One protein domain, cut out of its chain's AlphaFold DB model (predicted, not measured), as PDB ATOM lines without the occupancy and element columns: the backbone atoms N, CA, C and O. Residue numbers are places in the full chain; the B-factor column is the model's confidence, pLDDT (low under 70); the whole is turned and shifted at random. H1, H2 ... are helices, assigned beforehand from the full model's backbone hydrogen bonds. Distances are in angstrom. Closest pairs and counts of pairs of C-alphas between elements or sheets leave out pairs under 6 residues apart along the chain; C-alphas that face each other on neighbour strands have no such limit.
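This is residues 2 to 23 and 86 to 106 of the 106 residues of the protein "Plasmid pRiA4b ORF-3 family protein" of Mycoavidus cysteinexigens (UniProt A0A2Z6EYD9). What is seen first? There is little regular structure: an open hook of chain, residues 2 to 23, stands beside one helix, H1, and the short H2 packs on residues 93 to 97 of H1. Residues 2 to 12 stick out free. What makes it up? The printed part has 43 residues with two named helices, H1 then H2, holding 16 of them, and no named strand; it is all helix by class, and loose, with a radius of gyration of the C-alphas of 12.0 A and spans of 33 by 27 by 18 A.

Which helices meet? H1, residues 87 to 98, and H2, residues 102 to 105, touch; their closest C-alphas, of Gln 96 and Trp 104, are 5.4 A apart. What of their backbones? In H1 every O i to N i+4 pair is within hydrogen-bond range; H2 is too short for one.

Where is H1? It runs 16.5 A from C-alpha 87 at (-15.348, -40.848, -118.942). Where does H2 end? At C-alpha 105, (2.652, -37.164, -117.447).

Where is the cut? Residues 24 to 85 are not printed; C-alphas 23 and 86 are 8.7 A apart. Where is confidence low? Residues 105 to 106 are under pLDDT 70.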
ATOM      1  N   ARG A   2     -11.149 -54.887-131.885       94.94
ATOM      2  CA  ARG A   2     -12.210 -55.145-132.876       94.94
ATOM      3  C   ARG A   2     -12.699 -53.813-133.442       94.94
ATOM      4  O   ARG A   2     -13.012 -52.920-132.665       94.94
ATOM      5  N   ILE A   3     -12.778 -53.693-134.766       95.00
ATOM      6  CA  ILE A   3     -13.372 -52.526-135.433       95.00
ATOM      7  C   ILE A   3     -14.858 -52.814-135.637       95.00
ATOM      8  O   ILE A   3     -15.205 -53.752-136.348       95.00
ATOM      9  N   GLU A   4     -15.720 -52.022-135.004       96.75
ATOM     10  CA  GLU A   4     -17.176 -52.204-135.085       96.75
ATOM     11  C   GLU A   4     -17.807 -51.371-136.205       96.75
ATOM     12  O   GLU A   4     -18.742 -51.826-136.856       96.75
ATOM     13  N   ALA A   5     -17.279 -50.170-136.465       95.44
ATOM     14  CA  ALA A   5     -17.764 -49.272-137.509       95.44
ATOM     15  C   ALA A   5     -16.650 -48.345-138.022       95.44
ATOM     16  O   ALA A   5     -15.690 -48.047-137.307       95.44
ATOM     17  N   ARG A   6     -16.806 -47.851-139.257       95.00
ATOM     18  CA  ARG A   6     -16.023 -46.744-139.827       95.00
ATOM     19  C   ARG A   6     -16.977 -45.586-140.089       95.00
ATOM     20  O   ARG A   6     -17.883 -45.718-140.904       95.00
ATOM     21  N   LEU A   7     -16.797 -44.487-139.367       93.94
ATOM     22  CA  LEU A   7     -17.662 -43.310-139.427       93.94
ATOM     23  C   LEU A   7     -16.867 -42.106-139.939       93.94
ATOM     24  O   LEU A   7     -15.638 -42.097-139.854       93.94
ATOM     25  N   ALA A   8     -17.571 -41.096-140.448       95.06
ATOM     26  CA  ALA A   8     -16.960 -39.810-140.764       95.06
ATOM     27  C   ALA A   8     -16.407 -39.144-139.491       95.06
ATOM     28  O   ALA A   8     -16.914 -39.360-138.386       95.06
ATOM     29  N   GLN A   9     -15.359 -38.340-139.655       92.25
ATOM     30  CA  GLN A   9     -14.742 -37.612-138.552       92.25
ATOM     31  C   GLN A   9     -15.669 -36.499-138.044       92.25
ATOM     32  O   GLN A   9     -16.270 -35.775-138.833       92.25
ATOM     33  N   ASP A  10     -15.767 -36.353-136.720       93.88
ATOM     34  CA  ASP A  10     -16.478 -35.244-136.080       93.88
ATOM     35  C   ASP A  10     -15.495 -34.095-135.817       93.88
ATOM     36  O   ASP A  10     -14.621 -34.205-134.954       93.88
ATOM     37  N   GLU A  11     -15.639 -32.992-136.551       92.81
ATOM     38  CA  GLU A  11     -14.768 -31.812-136.452       92.81
ATOM     39  C   GLU A  11     -14.789 -31.158-135.061       92.81
ATOM     40  O   GLU A  11     -13.848 -30.463-134.684       92.81
ATOM     41  N   LYS A  12     -15.830 -31.403-134.252       92.00
ATOM     42  CA  LYS A  12     -15.941 -30.850-132.892       92.00
ATOM     43  C   LYS A  12     -15.156 -31.653-131.852       92.00
ATOM     44  O   LYS A  12     -15.135 -31.270-130.679       92.00
ATOM     45  N   ARG A  13     -14.554 -32.786-132.229       89.81
ATOM     46  CA  ARG A  13     -13.839 -33.676-131.305       89.81
ATOM     47  C   ARG A  13     -12.344 -33.681-131.578       89.81
ATOM     48  O   ARG A  13     -11.889 -33.855-132.701       89.81
ATOM     49  N   THR A  14     -11.579 -33.600-130.499       91.44
ATOM     50  CA  THR A  14     -10.156 -33.941-130.492       91.44
ATOM     51  C   THR A  14     -10.018 -35.446-130.298       91.44
ATOM     52  O   THR A  14     -10.596 -35.994-129.357       91.44
ATOM     53  N   TYR A  15      -9.269 -36.105-131.178       92.31
ATOM     54  CA  TYR A  15      -8.999 -37.539-131.102       92.31
ATOM     55  C   TYR A  15      -7.615 -37.804-130.471       92.31
ATOM     56  O   TYR A  15      -6.712 -36.983-130.653       92.31
ATOM     57  N   PRO A  16      -7.426 -38.931-129.751       93.44
ATOM     58  CA  PRO A  16      -8.402 -39.993-129.475       93.44
ATOM     59  C   PRO A  16      -9.505 -39.566-128.489       93.44
ATOM     60  O   PRO A  16      -9.291 -38.731-127.614       93.44
ATOM     61  N   TYR A  17     -10.698 -40.154-128.627       94.12
ATOM     62  CA  TYR A  17     -11.861 -39.839-127.791       94.12
ATOM     63  C   TYR A  17     -12.607 -41.109-127.377       94.12
ATOM     64  O   TYR A  17     -13.059 -41.888-128.217       94.12
ATOM     65  N   CYS A  18     -12.779 -41.301-126.072       94.12
ATOM     66  CA  CYS A  18     -13.539 -42.405-125.509       94.12
ATOM     67  C   CYS A  18     -15.045 -42.116-125.570       94.12
ATOM     68  O   CYS A  18     -15.553 -41.184-124.930       94.12
ATOM     69  N   ILE A  19     -15.765 -42.955-126.318       94.50
ATOM     70  CA  ILE A  19     -17.226 -42.886-126.456       94.50
ATOM     71  C   ILE A  19     -17.974 -43.683-125.378       94.50
ATOM     72  O   ILE A  19     -19.134 -43.382-125.111       94.50
ATOM     73  N   GLY A  20     -17.321 -44.647-124.724       93.06
ATOM     74  CA  GLY A  20     -17.944 -45.504-123.718       93.06
ATOM     75  C   GLY A  20     -16.957 -46.453-123.041       93.06
ATOM     76  O   GLY A  20     -15.863 -46.694-123.548       93.06
ATOM     77  N   GLY A  21     -17.364 -46.964-121.883       92.31
ATOM     78  CA  GLY A  21     -16.601 -47.870-121.032       92.31
ATOM     79  C   GLY A  21     -17.360 -48.135-119.732       92.31
ATOM     80  O   GLY A  21     -18.348 -47.457-119.435       92.31
ATOM     81  N   LYS A  22     -16.922 -49.139-118.978       92.38
ATOM     82  CA  LYS A  22     -17.452 -49.471-117.655       92.38
ATOM     83  C   LYS A  22     -16.316 -50.036-116.814       92.38
ATOM     84  O   LYS A  22     -15.527 -50.808-117.354       92.38
ATOM     85  N   ARG A  23     -16.335 -49.727-115.512       90.88
ATOM     86  CA  ARG A  23     -15.301 -50.085-114.531       90.88
ATOM     87  C   ARG A  23     -13.957 -49.411-114.820       90.88
ATOM     88  O   ARG A  23     -13.697 -48.967-115.942       90.88
ATOM     89  N   ASP A  86     -14.933 -42.790-114.819       91.69
ATOM     90  CA  ASP A  86     -15.030 -41.371-115.163       91.69
ATOM     91  C   ASP A  86     -14.574 -41.101-116.606       91.69
ATOM     92  O   ASP A  86     -13.423 -40.768-116.909       91.69
ATOM     93  N   ARG A  87     -15.542 -41.178-117.523       93.38
ATOM     94  CA  ARG A  87     -15.348 -40.848-118.942       93.38
ATOM     95  C   ARG A  87     -14.920 -39.393-119.171       93.38
ATOM     96  O   ARG A  87     -14.266 -39.105-120.176       93.38
ATOM     97  N   ARG A  88     -15.325 -38.452-118.309       93.69
ATOM     98  CA  ARG A  88     -14.971 -37.031-118.465       93.69
ATOM     99  C   ARG A  88     -13.510 -36.818-118.095       93.69
ATOM    100  O   ARG A  88     -12.803 -36.157-118.854       93.69
ATOM    101  N   ALA A  89     -13.060 -37.404-116.986       92.75
ATOM    102  CA  ALA A  89     -11.660 -37.362-116.585       92.75
ATOM    103  C   ALA A  89     -10.744 -37.998-117.628       92.75
ATOM    104  O   ALA A  89      -9.768 -37.373-118.040       92.75
ATOM    105  N   LEU A  90     -11.119 -39.173-118.138       92.44
ATOM    106  CA  LEU A  90     -10.357 -39.856-119.177       92.44
ATOM    107  C   LEU A  90     -10.247 -39.006-120.450       92.44
ATOM    108  O   LEU A  90      -9.151 -38.808-120.959       92.44
ATOM    109  N   ASN A  91     -11.351 -38.449-120.956       94.56
ATOM    110  CA  ASN A  91     -11.307 -37.624-122.170       94.56
ATOM    111  C   ASN A  91     -10.565 -36.294-121.978       94.56
ATOM    112  O   ASN A  91      -9.978 -35.789-122.932       94.56
ATOM    113  N   ARG A  92     -10.565 -35.720-120.767       93.00
ATOM    114  CA  ARG A  92      -9.708 -34.569-120.445       93.00
ATOM    115  C   ARG A  92      -8.237 -34.960-120.550       93.00
ATOM    116  O   ARG A  92      -7.494 -34.275-121.243       93.00
ATOM    117  N   ARG A  93      -7.863 -36.089-119.944       91.75
ATOM    118  CA  ARG A  93      -6.514 -36.646-120.019       91.75
ATOM    119  C   ARG A  93      -6.148 -36.888-121.496       91.75
ATOM    120  O   ARG A  93      -5.166 -36.337-121.970       91.75
ATOM    121  N   LEU A  94      -6.973 -37.576-122.293       93.12
ATOM    122  CA  LEU A  94      -6.678 -37.818-123.723       93.12
ATOM    123  C   LEU A  94      -6.441 -36.532-124.532       93.12
ATOM    124  O   LEU A  94      -5.599 -36.521-125.424       93.12
ATOM    125  N   ARG A  95      -7.137 -35.434-124.216       92.94
ATOM    126  CA  ARG A  95      -6.863 -34.136-124.850       92.94
ATOM    127  C   ARG A  95      -5.490 -33.584-124.477       92.94
ATOM    128  O   ARG A  95      -4.818 -33.063-125.358       92.94
ATOM    129  N   GLN A  96      -5.078 -33.709-123.215       92.81
ATOM    130  CA  GLN A  96      -3.740 -33.305-122.763       92.81
ATOM    131  C   GLN A  96      -2.652 -34.107-123.482       92.81
ATOM    132  O   GLN A  96      -1.686 -33.523-123.962       92.81
ATOM    133  N   TYR A  97      -2.860 -35.420-123.652       91.25
ATOM    134  CA  TYR A  97      -1.975 -36.269-124.455       91.25
ATOM    135  C   TYR A  97      -1.817 -35.740-125.883       91.25
ATOM    136  O   TYR A  97      -0.695 -35.541-126.342       91.25
ATOM    137  N   THR A  98      -2.933 -35.473-126.573       90.75
ATOM    138  CA  THR A  98      -2.907 -34.959-127.952       90.75
ATOM    139  C   THR A  98      -2.270 -33.574-128.042       90.75
ATOM    140  O   THR A  98      -1.611 -33.264-129.030       90.75
ATOM    141  N   ALA A  99      -2.458 -32.733-127.025       89.88
ATOM    142  CA  ALA A  99      -1.874 -31.398-126.967       89.88
ATOM    143  C   ALA A  99      -0.378 -31.399-126.599       89.88
ATOM    144  O   ALA A  99       0.221 -30.328-126.574       89.88
ATOM    145  N   HIS A 100       0.214 -32.566-126.307       85.06
ATOM    146  CA  HIS A 100       1.558 -32.689-125.735       85.06
ATOM    147  C   HIS A 100       1.752 -31.843-124.464       85.06
ATOM    148  O   HIS A 100       2.855 -31.388-124.174       85.06
ATOM    149  N   ASP A 101       0.673 -31.646-123.705       87.00
ATOM    150  CA  ASP A 101       0.699 -30.946-122.427       87.00
ATOM    151  C   ASP A 101       1.494 -31.787-121.415       87.00
ATOM    152  O   ASP A 101       1.210 -32.972-121.222       87.00
ATOM    153  N   GLU A 102       2.493 -31.190-120.764       81.12
ATOM    154  CA  GLU A 102       3.319 -31.872-119.763       81.12
ATOM    155  C   GLU A 102       2.485 -32.391-118.585       81.12
ATOM    156  O   GLU A 102       2.813 -33.441-118.026       81.12
ATOM    157  N   ALA A 103       1.347 -31.750-118.289       79.69
ATOM    158  CA  ALA A 103       0.400 -32.202-117.272       79.69
ATOM    159  C   ALA A 103      -0.196 -33.593-117.564       79.69
ATOM    160  O   ALA A 103      -0.766 -34.215-116.671       79.69
ATOM    161  N   TRP A 104      -0.058 -34.121-118.788       74.00
ATOM    162  CA  TRP A 104      -0.429 -35.504-119.105       74.00
ATOM    163  C   TRP A 104       0.439 -36.548-118.383       74.00
ATOM    164  O   TRP A 104      -0.020 -37.673-118.170       74.00
ATOM    165  N   ARG A 105       1.696 -36.220-118.056       68.38
ATOM    166  CA  ARG A 105       2.652 -37.164-117.447       68.38
ATOM    167  C   ARG A 105       2.539 -37.254-115.923       68.38
ATOM    168  O   ARG A 105       3.151 -38.152-115.353       68.38
ATOM    169  N   CYS A 106       1.786 -36.352-115.303       51.03
ATOM    170  CA  CYS A 106       1.582 -36.286-113.858       51.03
ATOM    171  C   CYS A 106       0.294 -36.991-113.402       51.03
ATOM    172  O   CYS A 106      -0.595 -37.300-114.240       51.03
TER     173      CYS A 106